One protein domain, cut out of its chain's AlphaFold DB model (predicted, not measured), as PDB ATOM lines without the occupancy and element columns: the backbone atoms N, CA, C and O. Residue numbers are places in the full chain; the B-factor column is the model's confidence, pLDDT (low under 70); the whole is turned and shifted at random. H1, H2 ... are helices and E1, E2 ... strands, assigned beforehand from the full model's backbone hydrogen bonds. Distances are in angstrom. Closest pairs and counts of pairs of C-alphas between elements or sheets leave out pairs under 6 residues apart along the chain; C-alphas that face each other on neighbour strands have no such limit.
ATOM      1  N   PRO A  25     -18.603  38.850 -15.315       94.62
ATOM      2  CA  PRO A  25     -18.769  37.586 -14.610       94.62
ATOM      3  C   PRO A  25     -18.262  36.421 -15.472       94.62
ATOM      4  O   PRO A  25     -18.606  36.310 -16.648       94.62
ATOM      5  N   VAL A  26     -17.463  35.537 -14.876       93.88
ATOM      6  CA  VAL A  26     -16.976  34.296 -15.491       93.88
ATOM      7  C   VAL A  26     -17.337  33.126 -14.585       93.88
ATOM      8  O   VAL A  26     -16.966  33.111 -13.412       93.88
ATOM      9  N   THR A  27     -18.052  32.141 -15.128       93.44
ATOM     10  CA  THR A  27     -18.427  30.922 -14.401       93.44
ATOM     11  C   THR A  27     -17.403  29.825 -14.652       93.44
ATOM     12  O   THR A  27     -17.035  29.566 -15.797       93.44
ATOM     13  N   VAL A  28     -16.957  29.175 -13.581       92.38
ATOM     14  CA  VAL A  28     -16.010  28.060 -13.623       92.38
ATOM     15  C   VAL A  28     -16.587  26.888 -12.841       92.38
ATOM     16  O   VAL A  28     -17.044  27.069 -11.716       92.38
ATOM     17  N   ASP A  29     -16.520  25.683 -13.406       91.81
ATOM     18  CA  ASP A  29     -16.788  24.458 -12.652       91.81
ATOM     19  C   ASP A  29     -15.624  24.196 -11.687       91.81
ATOM     20  O   ASP A  29     -14.480  23.959 -12.093       91.81
ATOM     21  N   TYR A  30     -15.916  24.250 -10.390       88.38
ATOM     22  CA  TYR A  30     -15.004  23.845  -9.336       88.38
ATOM     23  C   TYR A  30     -15.645  22.750  -8.475       88.38
ATOM     24  O   TYR A  30     -16.556  23.000  -7.685       88.38
ATOM     25  N   ASN A  31     -15.117  21.524  -8.582       87.12
ATOM     26  CA  ASN A  31     -15.602  20.332  -7.873       87.12
ATOM     27  C   ASN A  31     -17.088  20.004  -8.139       87.12
ATOM     28  O   ASN A  31     -17.804  19.600  -7.218       87.12
ATOM     29  N   GLY A  32     -17.560  20.163  -9.380       87.69
ATOM     30  CA  GLY A  32     -18.944  19.867  -9.766       87.69
ATOM     31  C   GLY A  32     -19.944  20.919  -9.286       87.69
ATOM     32  O   GLY A  32     -21.133  20.630  -9.154       87.69
ATOM     33  N   LYS A  33     -19.457  22.121  -8.963       88.00
ATOM     34  CA  LYS A  33     -20.266  23.286  -8.606       88.00
ATOM     35  C   LYS A  33     -19.810  24.476  -9.433       88.00
ATOM     36  O   LYS A  33     -18.614  24.749  -9.516       88.00
ATOM     37  N   ASP A  34     -20.776  25.212  -9.956       90.19
ATOM     38  CA  ASP A  34     -20.516  26.460 -10.656       90.19
ATOM     39  C   ASP A  34     -20.114  27.548  -9.655       90.19
ATOM     40  O   ASP A  34     -20.874  27.895  -8.748       90.19
ATOM     41  N   GLU A  35     -18.912  28.096  -9.824       92.06
ATOM     42  CA  GLU A  35     -18.415  29.246  -9.077       92.06
ATOM     43  C   GLU A  35     -18.297  30.448 -10.018       92.06
ATOM     44  O   GLU A  35     -17.646  30.383 -11.060       92.06
ATOM     45  N   THR A  36     -18.923  31.566  -9.647       93.00
ATOM     46  CA  THR A  36     -18.838  32.813 -10.416       93.00
ATOM     47  C   THR A  36     -17.712  33.689  -9.881       93.00
ATOM     48  O   THR A  36     -17.668  34.017  -8.695       93.00
ATOM     49  N   VAL A  37     -16.812  34.103 -10.768       94.31
ATOM     50  CA  VAL A  37     -15.699  35.012 -10.480       94.31
ATOM     51  C   VAL A  37     -15.893  36.300 -11.269       94.31
ATOM     52  O   VAL A  37     -16.116  36.266 -12.476       94.31
ATOM     53  N   MET A  38     -15.775  37.446 -10.600       95.69
ATOM     54  CA  MET A  38     -15.762  38.743 -11.279       95.69
ATOM     55  C   MET A  38     -14.356  39.025 -11.809       95.69
ATOM     56  O   MET A  38     -13.387  38.908 -11.061       95.69
ATOM     57  N   VAL A  39     -14.233  39.414 -13.076       94.50
ATOM     58  CA  VAL A  39     -12.948  39.706 -13.725       94.50
ATOM     59  C   VAL A  39     -12.934  41.143 -14.220       94.50
ATOM     60  O   VAL A  39     -13.821  41.559 -14.960       94.50
ATOM     61  N   HIS A  40     -11.915  41.905 -13.829       93.50
ATOM     62  CA  HIS A  40     -11.662  43.241 -14.362       93.50
ATOM     63  C   HIS A  40     -10.745  43.161 -15.588       93.50
ATOM     64  O   HIS A  40      -9.728  42.465 -15.516       93.50
ATOM     65  N   PRO A  41     -11.019  43.905 -16.674       90.50
ATOM     66  CA  PRO A  41     -10.277  43.802 -17.930       90.50
ATOM     67  C   PRO A  41      -8.786  44.106 -17.786       90.50
ATOM     68  O   PRO A  41      -7.994  43.515 -18.501       90.50
ATOM     69  N   GLU A  42      -8.395  44.984 -16.858       90.12
ATOM     70  CA  GLU A  42      -6.988  45.387 -16.675       90.12
ATOM     71  C   GLU A  42      -6.309  44.783 -15.439       90.12
ATOM     72  O   GLU A  42      -5.084  44.807 -15.312       90.12
ATOM     73  N   HIS A  43      -7.096  44.294 -14.479       90.00
ATOM     74  CA  HIS A  43      -6.586  43.902 -13.160       90.00
ATOM     75  C   HIS A  43      -6.768  42.413 -12.873       90.00
ATOM     76  O   HIS A  43      -6.107  41.889 -11.977       90.00
ATOM     77  N   GLY A  44      -7.607  41.733 -13.655       92.06
ATOM     78  CA  GLY A  44      -7.847  40.307 -13.534       92.06
ATOM     79  C   GLY A  44      -8.935  39.946 -12.522       92.06
ATOM     80  O   GLY A  44      -9.811  40.765 -12.222       92.06
ATOM     81  N   PRO A  45      -8.935  38.692 -12.044       94.94
ATOM     82  CA  PRO A  45     -10.019  38.157 -11.240       94.94
ATOM     83  C   PRO A  45     -10.030  38.729  -9.823       94.94
ATOM     84  O   PRO A  45      -8.990  38.994  -9.217       94.94
ATOM     85  N   VAL A  46     -11.233  38.880  -9.284       94.31
ATOM     86  CA  VAL A  46     -11.496  39.371  -7.934       94.31
ATOM     87  C   VAL A  46     -11.649  38.192  -6.974       94.31
ATOM     88  O   VAL A  46     -12.369  37.229  -7.247       94.31
ATOM     89  N   ILE A  47     -10.989  38.289  -5.822       94.06
ATOM     90  CA  ILE A  47     -11.133  37.361  -4.703       94.06
ATOM     91  C   ILE A  47     -11.754  38.047  -3.491       94.06
ATOM     92  O   ILE A  47     -11.530  39.232  -3.233       94.06
ATOM     93  N   ASN A  48     -12.501  37.265  -2.723       92.12
ATOM     94  CA  ASN A  48     -13.066  37.669  -1.449       92.12
ATOM     95  C   ASN A  48     -12.016  37.509  -0.345       92.12
ATOM     96  O   ASN A  48     -11.272  36.525  -0.293       92.12
ATOM     97  N   ARG A  49     -11.979  38.473   0.569       90.88
ATOM     98  CA  ARG A  49     -11.151  38.454   1.774       90.88
ATOM     99  C   ARG A  49     -11.997  38.091   2.991       90.88
ATOM    100  O   ARG A  49     -13.210  38.273   3.015       90.88
ATOM    101  N   SER A  50     -11.349  37.584   4.038       88.38
ATOM    102  CA  SER A  50     -12.021  37.160   5.278       88.38
ATOM    103  C   SER A  50     -12.650  38.302   6.078       88.38
ATOM    104  O   SER A  50     -13.474  38.045   6.944       88.38
ATOM    105  N   ASP A  51     -12.244  39.545   5.818       87.94
ATOM    106  CA  ASP A  51     -12.836  40.761   6.385       87.94
ATOM    107  C   ASP A  51     -14.101  41.216   5.630       87.94
ATOM    108  O   ASP A  51     -14.632  42.285   5.916       87.94
ATOM    109  N   GLY A  52     -14.581  40.425   4.664       86.56
ATOM    110  CA  GLY A  52     -15.711  40.771   3.799       86.56
ATOM    111  C   GLY A  52     -15.343  41.720   2.654       86.56
ATOM    112  O   GLY A  52     -16.204  42.051   1.843       86.56
ATOM    113  N   GLY A  53     -14.082  42.152   2.563       89.50
ATOM    114  CA  GLY A  53     -13.587  42.948   1.447       89.50
ATOM    115  C   GLY A  53     -13.298  42.114   0.199       89.50
ATOM    116  O   GLY A  53     -13.338  40.883   0.213       89.50
ATOM    117  N   THR A  54     -12.929  42.796  -0.882       91.50
ATOM    118  CA  THR A  54     -12.504  42.174  -2.143       91.50
ATOM    119  C   THR A  54     -11.158  42.723  -2.596       91.50
ATOM    120  O   THR A  54     -10.855  43.896  -2.374       91.50
ATOM    121  N   GLU A  55     -10.352  41.909  -3.272       91.88
ATOM    122  CA  GLU A  55      -9.099  42.349  -3.893       91.88
ATOM    123  C   GLU A  55      -8.844  41.651  -5.232       91.88
ATOM    124  O   GLU A  55      -9.411  40.599  -5.516       91.88
ATOM    125  N   PHE A  56      -7.974  42.227  -6.061       91.75
ATOM    126  CA  PHE A  56      -7.545  41.594  -7.307       91.75
ATOM    127  C   PHE A  56      -6.478  40.538  -7.047       91.75
ATOM    128  O   PHE A  56      -5.448  40.817  -6.423       91.75
ATOM    129  N   LEU A  57      -6.691  39.340  -7.585       90.12
ATOM    130  CA  LEU A  57      -5.712  38.271  -7.527       90.12
ATOM    131  C   LEU A  57      -4.584  38.550  -8.522       90.12
ATOM    132  O   LEU A  57      -4.775  38.573  -9.736       90.12
ATOM    133  N   ARG A  58      -3.377  38.744  -7.991       86.31
ATOM    134  CA  ARG A  58      -2.184  39.018  -8.798       86.31
ATOM    135  C   ARG A  58      -1.458  37.732  -9.173       86.31
ATOM    136  O   ARG A  58      -1.359  36.799  -8.374       86.31
ATOM    137  N   HIS A  59      -0.876  37.723 -10.370       80.88
ATOM    138  CA  HIS A  59       0.023  36.660 -10.797       80.88
ATOM    139  C   HIS A  59       1.348  36.740 -10.032       80.88
ATOM    140  O   HIS A  59       2.116  37.688 -10.205       80.88
ATOM    141  N   TYR A  60       1.640  35.735  -9.209       71.56
ATOM    142  CA  TYR A  60       2.927  35.608  -8.527       71.56
ATOM    143  C   TYR A  60       3.671  34.373  -9.039       71.56
ATOM    144  O   TYR A  60       3.446  33.261  -8.558       71.56
ATOM    145  N   LEU A  61       4.602  34.565  -9.977       58.97
ATOM    146  CA  LEU A  61       5.573  33.527 -10.329       58.97
ATOM    147  C   LEU A  61       6.637  33.458  -9.232       58.97
ATOM    148  O   LEU A  61       7.335  34.437  -8.974       58.97
ATOM    149  N   GLY A  62       6.763  32.295  -8.586       54.34
ATOM    150  CA  GLY A  62       7.864  32.026  -7.656       54.34
ATOM    151  C   GLY A  62       7.478  31.791  -6.196       54.34
ATOM    152  O   GLY A  62       8.202  32.223  -5.299       54.34
ATOM    153  N   ARG A  63       6.404  31.040  -5.910       48.81
ATOM    154  CA  ARG A  63       6.317  30.317  -4.626       48.81
ATOM    155  C   ARG A  63       7.236  29.095  -4.659       48.81
ATOM    156  O   ARG A  63       6.786  27.956  -4.609       48.81
ATOM    157  N   THR A  64       8.541  29.329  -4.706       48.31
ATOM    158  CA  THR A  64       9.454  28.343  -4.137       48.31
ATOM    159  C   THR A  64       9.190  28.390  -2.638       48.31
ATOM    160  O   THR A  64       9.320  29.448  -2.020       48.31
ATOM    161  N   LYS A  75      10.675  37.482  -8.127       60.97
ATOM    162  CA  LYS A  75       9.219  37.420  -8.263       60.97
ATOM    163  C   LYS A  75       8.850  38.191  -9.524       60.97
ATOM    164  O   LYS A  75       8.831  39.420  -9.508       60.97
ATOM    165  N   LEU A  76       8.602  37.481 -10.617       63.00
ATOM    166  CA  LEU A  76       8.077  38.087 -11.832       63.00
ATOM    167  C   LEU A  76       6.583  38.317 -11.607       63.00
ATOM    168  O   LEU A  76       5.766  37.407 -11.745       63.00
ATOM    169  N   ASN A  77       6.246  39.541 -11.205       72.94
ATOM    170  CA  ASN A  77       4.871  40.018 -11.194       72.94
ATOM    171  C   ASN A  77       4.534  40.445 -12.624       72.94
ATOM    172  O   ASN A  77       4.967  41.506 -13.066       72.94
ATOM    173  N   LYS A  78       3.802  39.598 -13.347       82.31
ATOM    174  CA  LYS A  78       3.225  39.966 -14.644       82.31
ATOM    175  C   LYS A  78       1.928  40.739 -14.410       82.31
ATOM    176  O   LYS A  78       1.172  40.380 -13.501       82.31
ATOM    177  N   ASN A  79       1.665  41.766 -15.218       88.38
ATOM    178  CA  ASN A  79       0.345  42.390 -15.224       88.38
ATOM    179  C   ASN A  79      -0.651  41.464 -15.919       88.38
ATOM    180  O   ASN A  79      -0.256  40.625 -16.721       88.38
ATOM    181  N   TRP A  80      -1.940  41.640 -15.631       90.94
ATOM    182  CA  TRP A  80      -3.012  40.832 -16.217       90.94
ATOM    183  C   TRP A  80      -2.981  40.831 -17.754       90.94
ATOM    184  O   TRP A  80      -3.066  39.775 -18.371       90.94
ATOM    185  N   ASN A  81      -2.741  41.998 -18.354       89.88
ATOM    186  CA  ASN A  81      -2.652  42.165 -19.806       89.88
ATOM    187  C   ASN A  81      -1.416  41.491 -20.433       89.88
ATOM    188  O   ASN A  81      -1.383  41.291 -21.643       89.88
ATOM    189  N   ASP A  82      -0.417  41.136 -19.621       89.81
ATOM    190  CA  ASP A  82       0.818  40.479 -20.066       89.81
ATOM    191  C   ASP A  82       0.744  38.947 -19.922       89.81
ATOM    192  O   ASP A  82       1.721  38.236 -20.185       89.81
ATOM    193  N   LEU A  83      -0.385  38.424 -19.436       88.19
ATOM    194  CA  LEU A  83      -0.589  36.995 -19.259       88.19
ATOM    195  C   LEU A  83      -0.980  36.336 -20.576       88.19
ATOM    196  O   LEU A  83      -1.774  36.850 -21.361       88.19
ATOM    197  N   THR A  84      -0.458  35.135 -20.782       92.69
ATOM    198  CA  THR A  84      -0.993  34.225 -21.797       92.69
ATOM    199  C   THR A  84      -2.420  33.797 -21.442       92.69
ATOM    200  O   THR A  84      -2.822  33.840 -20.278       92.69
ATOM    201  N   VAL A  85      -3.167  33.305 -22.437       91.50
ATOM    202  CA  VAL A  85      -4.529  32.777 -22.238       91.50
ATOM    203  C   VAL A  85      -4.555  31.758 -21.095       91.50
ATOM    204  O   VAL A  85      -5.304  31.928 -20.139       91.50
ATOM    205  N   THR A  86      -3.646  30.783 -21.100       91.62
ATOM    206  CA  THR A  86      -3.572  29.762 -20.047       91.62
ATOM    207  C   THR A  86      -3.234  30.339 -18.671       91.62
ATOM    208  O   THR A  86      -3.812  29.920 -17.673       91.62
ATOM    209  N   GLU A  87      -2.317  31.309 -18.577       91.12
ATOM    210  CA  GLU A  87      -2.009  31.961 -17.294       91.12
ATOM    211  C   GLU A  87      -3.231  32.707 -16.740       91.12
ATOM    212  O   GLU A  87      -3.496  32.649 -15.537       91.12
ATOM    213  N   SER A  88      -3.998  33.361 -17.618       91.44
ATOM    214  CA  SER A  88      -5.231  34.056 -17.250       91.44
ATOM    215  C   SER A  88      -6.316  33.081 -16.768       91.44
ATOM    216  O   SER A  88      -6.894  33.292 -15.703       91.44
ATOM    217  N   GLU A  89      -6.515  31.956 -17.464       92.31
ATOM    218  CA  GLU A  89      -7.454  30.895 -17.077       92.31
ATOM    219  C   GLU A  89      -7.094  30.290 -15.718       92.31
ATOM    220  O   GLU A  89      -7.944  30.168 -14.835       92.31
ATOM    221  N   VAL A  90      -5.811  29.969 -15.506       91.81
ATOM    222  CA  VAL A  90      -5.321  29.435 -14.227       91.81
ATOM    223  C   VAL A  90      -5.606  30.410 -13.086       91.81
ATOM    224  O   VAL A  90      -6.032  29.987 -12.012       91.81
ATOM    225  N   LEU A  91      -5.412  31.711 -13.303       92.94
ATOM    226  CA  LEU A  91      -5.727  32.739 -12.312       92.94
ATOM    227  C   LEU A  91      -7.218  32.813 -11.981       92.94
ATOM    228  O   LEU A  91      -7.561  32.914 -10.804       92.94
ATOM    229  N   VAL A  92      -8.101  32.720 -12.976       94.69
ATOM    230  CA  VAL A  92      -9.554  32.696 -12.740       94.69
ATOM    231  C   VAL A  92      -9.945  31.447 -11.943       94.69
ATOM    232  O   VAL A  92     -10.649  31.557 -10.940       94.69
ATOM    233  N   CYS A  93      -9.411  30.275 -12.297       94.12
ATOM    234  CA  CYS A  93      -9.630  29.033 -11.549       94.12
ATOM    235  C   CYS A  93      -9.121  29.121 -10.099       94.12
ATOM    236  O   CYS A  93      -9.758  28.619  -9.170       94.12
ATOM    237  N   LEU A  94      -7.975  29.772  -9.876       93.38
ATOM    238  CA  LEU A  94      -7.451  30.015  -8.531       93.38
ATOM    239  C   LEU A  94      -8.369  30.936  -7.727       93.38
ATOM    240  O   LEU A  94      -8.632  30.645  -6.560       93.38
ATOM    241  N   ALA A  95      -8.879  32.003  -8.340       94.38
ATOM    242  CA  ALA A  95      -9.829  32.899  -7.695       94.38
ATOM    243  C   ALA A  95     -11.126  32.171  -7.317       94.38
ATOM    244  O   ALA A  95     -11.551  32.260  -6.165       94.38
ATOM    245  N   ALA A  96     -11.684  31.365  -8.230       94.75
ATOM    246  CA  ALA A  96     -12.853  30.523  -7.970       94.75
ATOM    247  C   ALA A  96     -12.619  29.610  -6.758       94.75
ATOM    248  O   ALA A  96     -13.383  29.611  -5.794       94.75
ATOM    249  N   LYS A  97     -11.488  28.901  -6.741       94.38
ATOM    250  CA  LYS A  97     -11.099  28.038  -5.622       94.38
ATOM    251  C   LYS A  97     -10.971  28.797  -4.296       94.38
ATOM    252  O   LYS A  97     -11.346  28.266  -3.250       94.38
ATOM    253  N   MET A  98     -10.395  30.001  -4.308       93.06
ATOM    254  CA  MET A  98     -10.235  30.825  -3.104       93.06
ATOM    255  C   MET A  98     -11.588  31.298  -2.566       93.06
ATOM    256  O   MET A  98     -11.828  31.172  -1.364       93.06
ATOM    257  N   ASN A  99     -12.475  31.757  -3.448       93.50
ATOM    258  CA  ASN A  99     -13.816  32.217  -3.092       93.50
ATOM    259  C   ASN A  99     -14.680  31.068  -2.567       93.50
ATOM    260  O   ASN A  99     -15.251  31.190  -1.481       93.50
ATOM    261  N   ALA A 100     -14.670  29.918  -3.248       93.25
ATOM    262  CA  ALA A 100     -15.370  28.714  -2.811       93.25
ATOM    263  C   ALA A 100     -14.902  28.271  -1.418       93.25
ATOM    264  O   ALA A 100     -15.715  28.066  -0.518       93.25
ATOM    265  N   LYS A 101     -13.583  28.210  -1.195       92.19
ATOM    266  CA  LYS A 101     -13.017  27.829   0.106       92.19
ATOM    267  C   LYS A 101     -13.346  28.828   1.215       92.19
ATOM    268  O   LYS A 101     -13.483  28.431   2.370       92.19
ATOM    269  N   LEU A 102     -13.409  30.121   0.903       91.56
ATOM    270  CA  LEU A 102     -13.812  31.131   1.877       91.56
ATOM    271  C   LEU A 102     -15.289  30.954   2.239       91.56
ATOM    272  O   LEU A 102     -15.623  30.912   3.416       91.56
ATOM    273  N   ARG A 103     -16.148  30.770   1.236       89.44
ATOM    274  CA  ARG A 103     -17.584  30.533   1.408       89.44
ATOM    275  C   ARG A 103     -17.866  29.289   2.251       89.44
ATOM    276  O   ARG A 103     -18.651  29.378   3.180       89.44
ATOM    277  N   GLU A 104     -17.167  28.181   2.008       89.19
ATOM    278  CA  GLU A 104     -17.260  26.957   2.826       89.19
ATOM    279  C   GLU A 104     -16.887  27.170   4.301       89.19
ATOM    280  O   GLU A 104     -17.354  26.437   5.165       89.19
ATOM    281  N   ARG A 105     -16.018  28.140   4.612       87.69
ATOM    282  CA  ARG A 105     -15.602  28.427   5.996       87.69
ATOM    283  C   ARG A 105     -16.605  29.275   6.771       87.69
ATOM    284  O   ARG A 105     -16.540  29.277   7.996       87.69
ATOM    285  N   PHE A 106     -17.454  30.025   6.072       80.06
ATOM    286  CA  PHE A 106     -18.391  30.985   6.659       80.06
ATOM    287  C   PHE A 106     -19.868  30.645   6.378       80.06
ATOM    288  O   PHE A 106     -20.730  31.450   6.727       80.06
ATOM    289  N   SER A 107     -20.167  29.492   5.762       71.19
ATOM    290  CA  SER A 107     -21.527  28.935   5.646       71.19
ATOM    291  C   SER A 107     -21.828  27.984   6.792       71.19
ATOM    292  O   SER A 107     -22.939  28.069   7.350       71.19
TER     293      SER A 107
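This is residues 25 to 64 and 75 to 107 of the 107 residues of the protein "Hypothetical protein" of Alexandrium andersonii (UniProt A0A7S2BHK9). One long helix, H1, packs slantwise on one face of a twisted antiparallel sheet of four strands, making two layers. E1, E2, E3 and E4, in chain and sheet order, form a meander, each the antiparallel neighbour of the one before; H1 follows. The 73 printed residues are mixed in class and compact: radius of gyration of the C-alphas 12.3 A, spans 35 by 25 by 24 A.

Within hydrogen-bond range are N 26 and O 37, 2.8 A, in the hairpin of E1, residues 25 to 29, and E2, residues 34 to 40; N 46 and O 38, 2.8 A, in that of E2 and E3, residues 44 to 48; and N 47 and O 55, 2.8 A, in that of E3 and E4, residues 54 to 56. H1, residues 85 to 106, is on the sheet, height 5.5 A; its closest C-alphas to E3 are Ala 95 and Ile 47, 5.5 A. Every O i to N i+4 pair in H1 is within range.

From C-alpha 25 at (-18.769, 37.586, -14.610), E1 spans 13.4 A, E2 19.3 A, E3 13.4 A, E4 7.2 A and H1 32.1 A, to C-alpha 106 at (-18.391, 30.985, 6.659).

The farthest C-alphas, Asp 82 and Ser 107, are 36.0 A apart. Residues 65 to 74 are cut out; C-alphas 64 and 75 are 10.0 A apart. Residues 61 to 64 and 75 to 76 have pLDDT under 70.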